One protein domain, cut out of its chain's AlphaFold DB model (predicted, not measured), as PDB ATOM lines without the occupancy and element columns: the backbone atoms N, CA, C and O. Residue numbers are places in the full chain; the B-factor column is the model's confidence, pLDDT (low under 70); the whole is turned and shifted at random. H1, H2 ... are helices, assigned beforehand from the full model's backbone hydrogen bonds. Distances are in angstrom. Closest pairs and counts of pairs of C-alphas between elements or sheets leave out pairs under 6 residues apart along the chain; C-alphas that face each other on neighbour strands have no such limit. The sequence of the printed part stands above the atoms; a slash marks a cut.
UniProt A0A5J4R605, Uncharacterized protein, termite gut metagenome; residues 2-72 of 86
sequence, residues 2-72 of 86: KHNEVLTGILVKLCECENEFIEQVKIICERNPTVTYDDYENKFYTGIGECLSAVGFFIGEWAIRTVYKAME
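Overview. This is residues 2 to 72 of the 86 residues of an uncharacterized protein of termite gut metagenome (UniProt A0A5J4R605). Two long helices, H2 and H1, fold back on each other side by side as a helical hairpin, a thin rod with a loop at one end. At the other end H2 reaches past H1, and residues 64 to 72 stick out. The printed part has 71 residues, with two named helices in the order H1, H2 and no named strand, class all helix. It is extended, with a radius of gyration of the C-alphas of 17.2 A and spans of 61 by 18 by 13 A.

Arrangement. H2, residues 38 to 71, and H1, residues 2 to 31, form a helical hairpin. They run opposite ways at a shallow tilt of 20 degrees. H1 touches H2 with residues 4 to 18 alone; the closest C-alphas, of Leu 11 and Val 55, are 6.5 A apart. In both helices every O i to N i+4 pair is within hydrogen-bond range.

Along the chain. H2 measures 48.5 A from C-alpha 38 at (134.661, 181.259, 282.935) to C-alpha 71 at (177.679, 203.378, 286.533). H1 measures 44.0 A and begins at C-alpha 2, (173.242, 182.530, 285.414).

Size, cuts and confidence. The C-alphas of Thr 34 and Glu 72, the two farthest apart, are 61.3 A apart. The printed part has no cut. The link from H1 to H2, six residues, is short; residues 30 to 35, of which 30 and 31 belong to H1, stand free. Mean pLDDT of the printed part is 90.1, with residues 2 to 3 under 70.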
ATOM      1  N   LYS A   2     174.259 183.613 285.428       59.91
ATOM      2  CA  LYS A   2     173.242 182.530 285.414       59.91
ATOM      3  C   LYS A   2     171.802 182.873 285.859       59.91
ATOM      4  O   LYS A   2     170.875 182.196 285.436       59.91
ATOM      5  N   HIS A   3     171.571 183.885 286.703       62.06
ATOM      6  CA  HIS A   3     170.212 184.161 287.212       62.06
ATOM      7  C   HIS A   3     169.252 184.750 286.167       62.06
ATOM      8  O   HIS A   3     168.063 184.451 286.218       62.06
ATOM      9  N   ASN A   4     169.756 185.535 285.209       75.62
ATOM     10  CA  ASN A   4     168.909 186.122 284.169       75.62
ATOM     11  C   ASN A   4     168.403 185.055 283.180       75.62
ATOM     12  O   ASN A   4     167.242 185.070 282.791       75.62
ATOM     13  N   GLU A   5     169.240 184.072 282.839       86.31
ATOM     14  CA  GLU A   5     168.861 182.968 281.944       86.31
ATOM     15  C   GLU A   5     167.737 182.113 282.543       86.31
ATOM     16  O   GLU A   5     166.795 181.755 281.842       86.31
ATOM     17  N   VAL A   6     167.790 181.842 283.853       90.75
ATOM     18  CA  VAL A   6     166.743 181.077 284.549       90.75
ATOM     19  C   VAL A   6     165.424 181.848 284.581       90.75
ATOM     20  O   VAL A   6     164.394 181.289 284.221       90.75
ATOM     21  N   LEU A   7     165.440 183.129 284.970       92.56
ATOM     22  CA  LEU A   7     164.225 183.953 285.012       92.56
ATOM     23  C   LEU A   7     163.624 184.165 283.619       92.56
ATOM     24  O   LEU A   7     162.412 184.065 283.456       92.56
ATOM     25  N   THR A   8     164.466 184.383 282.609       92.38
ATOM     26  CA  THR A   8     164.031 184.482 281.210       92.38
ATOM     27  C   THR A   8     163.419 183.163 280.737       92.38
ATOM     28  O   THR A   8     162.368 183.165 280.106       92.38
ATOM     29  N   GLY A   9     164.025 182.024 281.087       95.38
ATOM     30  CA  GLY A   9     163.479 180.704 280.773       95.38
ATOM     31  C   GLY A   9     162.118 180.452 281.426       95.38
ATOM     32  O   GLY A   9     161.214 179.932 280.775       95.38
ATOM     33  N   ILE A  10     161.943 180.867 282.684       95.69
ATOM     34  CA  ILE A  10     160.648 180.801 283.374       95.69
ATOM     35  C   ILE A  10     159.623 181.696 282.672       95.69
ATOM     36  O   ILE A  10     158.509 181.246 282.432       95.69
ATOM     37  N   LEU A  11     159.993 182.927 282.306       95.62
ATOM     38  CA  LEU A  11     159.099 183.842 281.595       95.62
ATOM     39  C   LEU A  11     158.598 183.228 280.281       95.62
ATOM     40  O   LEU A  11     157.396 183.220 280.034       95.62
ATOM     41  N   VAL A  12     159.502 182.653 279.483       96.44
ATOM     42  CA  VAL A  12     159.143 181.953 278.239       96.44
ATOM     43  C   VAL A  12     158.162 180.816 278.519       96.44
ATOM     44  O   VAL A  12     157.135 180.724 277.854       96.44
ATOM     45  N   LYS A  13     158.429 179.990 279.538       97.31
ATOM     46  CA  LYS A  13     157.544 178.877 279.907       97.31
ATOM     47  C   LYS A  13     156.162 179.341 280.366       97.31
ATOM     48  O   LYS A  13     155.181 178.693 280.033       97.31
ATOM     49  N   LEU A  14     156.064 180.455 281.089       97.38
ATOM     50  CA  LEU A  14     154.772 181.022 281.489       97.38
ATOM     51  C   LEU A  14     153.962 181.498 280.275       97.38
ATOM     52  O   LEU A  14     152.768 181.220 280.204       97.38
ATOM     53  N   CYS A  15     154.609 182.141 279.300       95.62
ATOM     54  CA  CYS A  15     153.956 182.537 278.049       95.62
ATOM     55  C   CYS A  15     153.527 181.326 277.203       95.62
ATOM     56  O   CYS A  15     152.462 181.344 276.593       95.62
ATOM     57  N   GLU A  16     154.334 180.263 277.158       97.31
ATOM     58  CA  GLU A  16     153.948 179.001 276.511       97.31
ATOM     59  C   GLU A  16     152.717 178.386 277.192       97.31
ATOM     60  O   GLU A  16     151.751 178.062 276.508       97.31
ATOM     61  N   CYS A  17     152.697 178.320 278.530       96.38
ATOM     62  CA  CYS A  17     151.545 177.831 279.292       96.38
ATOM     63  C   CYS A  17     150.264 178.627 279.009       96.38
ATOM     64  O   CYS A  17     149.194 178.035 278.885       96.38
ATOM     65  N   GLU A  18     150.353 179.957 278.923       95.44
ATOM     66  CA  GLU A  18     149.208 180.815 278.594       95.44
ATOM     67  C   GLU A  18     148.647 180.490 277.202       95.44
ATOM     68  O   GLU A  18     147.443 180.275 277.052       95.44
ATOM     69  N   ASN A  19     149.521 180.370 276.199       95.25
ATOM     70  CA  ASN A  19     149.119 180.031 274.834       95.25
ATOM     71  C   ASN A  19     148.491 178.632 274.739       95.25
ATOM     72  O   ASN A  19     147.441 178.470 274.117       95.25
ATOM     73  N   GLU A  20     149.103 177.629 275.376       95.69
ATOM     74  CA  GLU A  20     148.587 176.256 275.394       95.69
ATOM     75  C   GLU A  20     147.217 176.174 276.079       95.69
ATOM     76  O   GLU A  20     146.329 175.459 275.613       95.69
ATOM     77  N   PHE A  21     147.015 176.927 277.165       93.00
ATOM     78  CA  PHE A  21     145.728 176.979 277.849       93.00
ATOM     79  C   PHE A  21     144.636 177.579 276.955       93.00
ATOM     80  O   PHE A  21     143.566 176.985 276.826       93.00
ATOM     81  N   ILE A  22     144.914 178.703 276.285       91.00
ATOM     82  CA  ILE A  22     143.975 179.337 275.343       91.00
ATOM     83  C   ILE A  22     143.580 178.364 274.226       91.00
ATOM     84  O   ILE A  22     142.400 178.246 273.881       91.00
ATOM     85  N   GLU A  23     144.550 177.635 273.670       93.00
ATOM     86  CA  GLU A  23     144.292 176.645 272.624       93.00
ATOM     87  C   GLU A  23     143.397 175.503 273.129       93.00
ATOM     88  O   GLU A  23     142.434 175.118 272.459       93.00
ATOM     89  N   GLN A  24     143.649 175.004 274.341       90.69
ATOM     90  CA  GLN A  24     142.823 173.967 274.958       90.69
ATOM     91  C   GLN A  24     141.397 174.448 275.240       90.69
ATOM     92  O   GLN A  24     140.446 173.736 274.909       90.69
ATOM     93  N   VAL A  25     141.229 175.654 275.792       87.81
ATOM     94  CA  VAL A  25     139.908 176.255 276.033       87.81
ATOM     95  C   VAL A  25     139.133 176.358 274.726       87.81
ATOM     96  O   VAL A  25     137.985 175.917 274.658       87.81
ATOM     97  N   LYS A  26     139.772 176.838 273.654       88.50
ATOM     98  CA  LYS A  26     139.143 176.938 272.334       88.50
ATOM     99  C   LYS A  26     138.629 175.584 271.835       88.50
ATOM    100  O   LYS A  26     137.463 175.481 271.460       88.50
ATOM    101  N   ILE A  27     139.461 174.540 271.875       90.38
ATOM    102  CA  ILE A  27     139.079 173.187 271.429       90.38
ATOM    103  C   ILE A  27     137.913 172.637 272.262       90.38
ATOM    104  O   ILE A  27     137.012 171.982 271.730       90.38
ATOM    105  N   ILE A  28     137.925 172.870 273.574       86.69
ATOM    106  CA  ILE A  28     136.869 172.399 274.471       86.69
ATOM    107  C   ILE A  28     135.551 173.122 274.176       86.69
ATOM    108  O   ILE A  28     134.524 172.453 274.037       86.69
ATOM    109  N   CYS A  29     135.581 174.447 274.021       85.81
ATOM    110  CA  CYS A  29     134.412 175.262 273.689       85.81
ATOM    111  C   CYS A  29     133.821 174.892 272.320       85.81
ATOM    112  O   CYS A  29     132.602 174.804 272.183       85.81
ATOM    113  N   GLU A  30     134.663 174.598 271.320       88.75
ATOM    114  CA  GLU A  30     134.221 174.101 270.007       88.75
ATOM    115  C   GLU A  30     133.506 172.743 270.107       88.75
ATOM    116  O   GLU A  30     132.547 172.486 269.377       88.75
ATOM    117  N   ARG A  31     133.951 171.865 271.015       88.00
ATOM    118  CA  ARG A  31     133.371 170.524 271.201       88.00
ATOM    119  C   ARG A  31     132.145 170.503 272.113       88.00
ATOM    120  O   ARG A  31     131.308 169.619 271.952       88.00
ATOM    121  N   ASN A  32     132.038 171.432 273.063       87.00
ATOM    122  CA  ASN A  32     130.966 171.482 274.061       87.00
ATOM    123  C   ASN A  32     130.421 172.914 274.220       87.00
ATOM    124  O   ASN A  32     130.680 173.561 275.234       87.00
ATOM    125  N   PRO A  33     129.613 173.406 273.265       80.81
ATOM    126  CA  PRO A  33     129.195 174.811 273.209       80.81
ATOM    127  C   PRO A  33     128.252 175.246 274.343       80.81
ATOM    128  O   PRO A  33     127.980 176.430 274.502       80.81
ATOM    129  N   THR A  34     127.717 174.301 275.120       84.88
ATOM    130  CA  THR A  34     126.838 174.581 276.267       84.88
ATOM    131  C   THR A  34     127.588 174.668 277.594       84.88
ATOM    132  O   THR A  34     126.967 174.973 278.609       84.88
ATOM    133  N   VAL A  35     128.882 174.339 277.618       78.81
ATOM    134  CA  VAL A  35     129.697 174.370 278.834       78.81
ATOM    135  C   VAL A  35     130.524 175.646 278.833       78.81
ATOM    136  O   VAL A  35     131.297 175.885 277.910       78.81
ATOM    137  N   THR A  36     130.365 176.454 279.878       76.31
ATOM    138  CA  THR A  36     131.199 177.631 280.124       76.31
ATOM    139  C   THR A  36     132.259 177.297 281.166       76.31
ATOM    140  O   THR A  36     132.006 176.561 282.125       76.31
ATOM    141  N   TYR A  37     133.467 177.816 280.961       78.75
ATOM    142  CA  TYR A  37     134.620 177.573 281.832       78.75
ATOM    143  C   TYR A  37     135.123 178.853 282.497       78.75
ATOM    144  O   TYR A  37     136.217 178.852 283.052       78.75
ATOM    145  N   ASP A  38     134.308 179.908 282.500       83.75
ATOM    146  CA  ASP A  38     134.661 181.259 282.935       83.75
ATOM    147  C   ASP A  38     135.349 181.275 284.307       83.75
ATOM    148  O   ASP A  38     136.362 181.940 284.488       83.75
ATOM    149  N   ASP A  39     134.867 180.491 285.276       85.69
ATOM    150  CA  ASP A  39     135.482 180.404 286.608       85.69
ATOM    151  C   ASP A  39     136.884 179.774 286.593       85.69
ATOM    152  O   ASP A  39     137.755 180.167 287.373       85.69
ATOM    153  N   TYR A  40     137.115 178.776 285.740       85.19
ATOM    154  CA  TYR A  40     138.416 178.115 285.600       85.19
ATOM    155  C   TYR A  40     139.385 178.975 284.796       85.19
ATOM    156  O   TYR A  40     140.546 179.106 285.175       85.19
ATOM    157  N   GLU A  41     138.888 179.595 283.731       88.94
ATOM    158  CA  GLU A  41     139.620 180.535 282.893       88.94
ATOM    159  C   GLU A  41     140.052 181.768 283.702       88.94
ATOM    160  O   GLU A  41     141.236 182.097 283.738       88.94
ATOM    161  N   ASN A  42     139.145 182.364 284.480       90.81
ATOM    162  CA  ASN A  42     139.462 183.482 285.370       90.81
ATOM    163  C   ASN A  42     140.512 183.116 286.426       90.81
ATOM    164  O   ASN A  42     141.431 183.897 286.687       90.81
ATOM    165  N   LYS A  43     140.408 181.928 287.041       93.50
ATOM    166  CA  LYS A  43     141.408 181.449 288.012       93.50
ATOM    167  C   LYS A  43     142.769 181.235 287.363       93.50
ATOM    168  O   LYS A  43     143.779 181.618 287.952       93.50
ATOM    169  N   PHE A  44     142.795 180.647 286.167       93.62
ATOM    170  CA  PHE A  44     144.027 180.458 285.412       93.62
ATOM    171  C   PHE A  44     144.677 181.803 285.079       93.62
ATOM    172  O   PHE A  44     145.836 182.003 285.437       93.62
ATOM    173  N   TYR A  45     143.935 182.749 284.494       93.62
ATOM    174  CA  TYR A  45     144.483 184.061 284.138       93.62
ATOM    175  C   TYR A  45     144.942 184.871 285.349       93.62
ATOM    176  O   TYR A  45     145.957 185.561 285.281       93.62
ATOM    177  N   THR A  46     144.245 184.750 286.480       95.94
ATOM    178  CA  THR A  46     144.694 185.372 287.733       95.94
ATOM    179  C   THR A  46     146.043 184.789 288.161       95.94
ATOM    180  O   THR A  46     147.004 185.533 288.346       95.94
ATOM    181  N   GLY A  47     146.155 183.459 288.247       96.50
ATOM    182  CA  GLY A  47     147.381 182.800 288.705       96.50
ATOM    183  C   GLY A  47     148.565 182.970 287.748       96.50
ATOM    184  O   GLY A  47     149.683 183.240 288.192       96.50
ATOM    185  N   ILE A  48     148.344 182.856 286.434       96.75
ATOM    186  CA  ILE A  48     149.405 183.071 285.440       96.75
ATOM    187  C   ILE A  48     149.841 184.541 285.425       96.75
ATOM    188  O   ILE A  48     151.037 184.815 285.355       96.75
ATOM    189  N   GLY A  49     148.904 185.482 285.590       96.12
ATOM    190  CA  GLY A  49     149.185 186.912 285.679       96.12
ATOM    191  C   GLY A  49     150.037 187.267 286.898       96.12
ATOM    192  O   GLY A  49     151.016 188.003 286.771       96.12
ATOM    193  N   GLU A  50     149.733 186.694 288.064       97.62
ATOM    194  CA  GLU A  50     150.565 186.828 289.269       97.62
ATOM    195  C   GLU A  50     151.986 186.293 289.040       97.62
ATOM    196  O   GLU A  50     152.966 186.948 289.407       97.62
ATOM    197  N   CYS A  51     152.117 185.142 288.372       97.19
ATOM    198  CA  CYS A  51     153.416 184.555 288.044       97.19
ATOM    199  C   CYS A  51     154.220 185.430 287.069       97.19
ATOM    200  O   CYS A  51     155.397 185.705 287.315       97.19
ATOM    201  N   LEU A  52     153.592 185.896 285.985       96.88
ATOM    202  CA  LEU A  52     154.208 186.778 284.988       96.88
ATOM    203  C   LEU A  52     154.661 188.097 285.620       96.88
ATOM    204  O   LEU A  52     155.782 188.546 285.378       96.88
ATOM    205  N   SER A  53     153.824 188.682 286.480       97.06
ATOM    206  CA  SER A  53     154.134 189.911 287.212       97.06
ATOM    207  C   SER A  53     155.345 189.732 288.132       97.06
ATOM    208  O   SER A  53     156.292 190.520 288.073       97.06
ATOM    209  N   ALA A  54     155.376 188.656 288.924       96.81
ATOM    210  CA  ALA A  54     156.490 188.369 289.825       96.81
ATOM    211  C   ALA A  54     157.811 188.158 289.068       96.81
ATOM    212  O   ALA A  54     158.836 188.745 289.420       96.81
ATOM    213  N   VAL A  55     157.801 187.352 288.003       96.19
ATOM    214  CA  VAL A  55     159.000 187.095 287.193       96.19
ATOM    215  C   VAL A  55     159.466 188.372 286.491       96.19
ATOM    216  O   VAL A  55     160.658 188.686 286.530       96.19
ATOM    217  N   GLY A  56     158.540 189.148 285.923       95.06
ATOM    218  CA  GLY A  56     158.830 190.440 285.304       95.06
ATOM    219  C   GLY A  56     159.461 191.431 286.282       95.06
ATOM    220  O   GLY A  56     160.460 192.070 285.944       95.06
ATOM    221  N   PHE A  57     158.954 191.501 287.516       95.38
ATOM    222  CA  PHE A  57     159.539 192.319 288.579       95.38
ATOM    223  C   PHE A  57     160.997 191.937 288.860       95.38
ATOM    224  O   PHE A  57     161.869 192.805 288.865       95.38
ATOM    225  N   PHE A  58     161.299 190.645 289.035       94.31
ATOM    226  CA  PHE A  58     162.671 190.198 289.304       94.31
ATOM    227  C   PHE A  58     163.630 190.458 288.136       94.31
ATOM    228  O   PHE A  58     164.785 190.825 288.364       94.31
ATOM    229  N   ILE A  59     163.165 190.295 286.895       94.00
ATOM    230  CA  ILE A  59     163.950 190.631 285.700       94.00
ATOM    231  C   ILE A  59     164.236 192.139 285.661       94.00
ATOM    232  O   ILE A  59     165.383 192.538 285.448       94.00
ATOM    233  N   GLY A  60     163.222 192.971 285.912       92.81
ATOM    234  CA  GLY A  60     163.356 194.427 285.960       92.81
ATOM    235  C   GLY A  60     164.341 194.889 287.034       92.81
ATOM    236  O   GLY A  60     165.280 195.627 286.732       92.81
ATOM    237  N   GLU A  61     164.199 194.389 288.263       93.88
ATOM    238  CA  GLU A  61     165.130 194.647 289.369       93.88
ATOM    239  C   GLU A  61     166.570 194.268 289.004       93.88
ATOM    240  O   GLU A  61     167.516 195.018 289.265       93.88
ATOM    241  N   TRP A  62     166.758 193.107 288.374       90.38
ATOM    242  CA  TRP A  62     168.075 192.673 287.929       90.38
ATOM    243  C   TRP A  62     168.660 193.610 286.862       90.38
ATOM    244  O   TRP A  62     169.840 193.974 286.948       90.38
ATOM    245  N   ALA A  63     167.853 194.031 285.886       89.94
ATOM    246  CA  ALA A  63     168.281 194.941 284.827       89.94
ATOM    247  C   ALA A  63     168.701 196.305 285.400       89.94
ATOM    248  O   ALA A  63     169.796 196.784 285.102       89.94
ATOM    249  N   ILE A  64     167.891 196.879 286.295       92.12
ATOM    250  CA  ILE A  64     168.178 198.154 286.967       92.12
ATOM    251  C   ILE A  64     169.492 198.070 287.748       92.12
ATOM    252  O   ILE A  64     170.373 198.913 287.579       92.12
ATOM    253  N   ARG A  65     169.671 197.023 288.563       89.75
ATOM    254  CA  ARG A  65     170.903 196.829 289.348       89.75
ATOM    255  C   ARG A  65     172.134 196.647 288.472       89.75
ATOM    256  O   ARG A  65     173.219 197.070 288.857       89.75
ATOM    257  N   THR A  66     171.981 196.008 287.316       88.62
ATOM    258  CA  THR A  66     173.082 195.813 286.366       88.62
ATOM    259  C   THR A  66     173.534 197.146 285.775       88.62
ATOM    260  O   THR A  66     174.731 197.419 285.752       88.62
ATOM    261  N   VAL A  67     172.588 198.003 285.378       87.81
ATOM    262  CA  VAL A  67     172.889 199.361 284.899       87.81
ATOM    263  C   VAL A  67     173.538 200.195 286.001       87.81
ATOM    264  O   VAL A  67     174.568 200.814 285.762       87.81
ATOM    265  N   TYR A  68     172.990 200.160 287.219       88.06
ATOM    266  CA  TYR A  68     173.530 200.923 288.345       88.06
ATOM    267  C   TYR A  68     174.979 200.533 288.669       88.06
ATOM    268  O   TYR A  68     175.835 201.401 288.791       88.06
ATOM    269  N   LYS A  69     175.283 199.228 288.715       87.00
ATOM    270  CA  LYS A  69     176.655 198.733 288.920       87.00
ATOM    271  C   LYS A  69     177.619 199.147 287.814       87.00
ATOM    272  O   LYS A  69     178.782 199.391 288.093       87.00
ATOM    273  N   ALA A  70     177.159 199.216 286.567       85.19
ATOM    274  CA  ALA A  70     177.995 199.680 285.460       85.19
ATOM    275  C   ALA A  70     178.296 201.189 285.532       85.19
ATOM    276  O   ALA A  70     179.231 201.654 284.888       85.19
ATOM    277  N   MET A  71     177.499 201.945 286.293       85.75
ATOM    278  CA  MET A  71     177.679 203.378 286.533       85.75
ATOM    279  C   MET A  71     178.421 203.684 287.839       85.75
ATOM    280  O   MET A  71     178.726 204.854 288.078       85.75
ATOM    281  N   GLU A  72     178.700 202.688 288.691       80.44
ATOM    282  CA  GLU A  72     179.490 202.916 289.902       80.44
ATOM    283  C   GLU A  72     180.892 203.397 289.499       80.44
ATOM    284  O   GLU A  72     181.574 202.715 288.727       80.44
TER     285      GLU A  72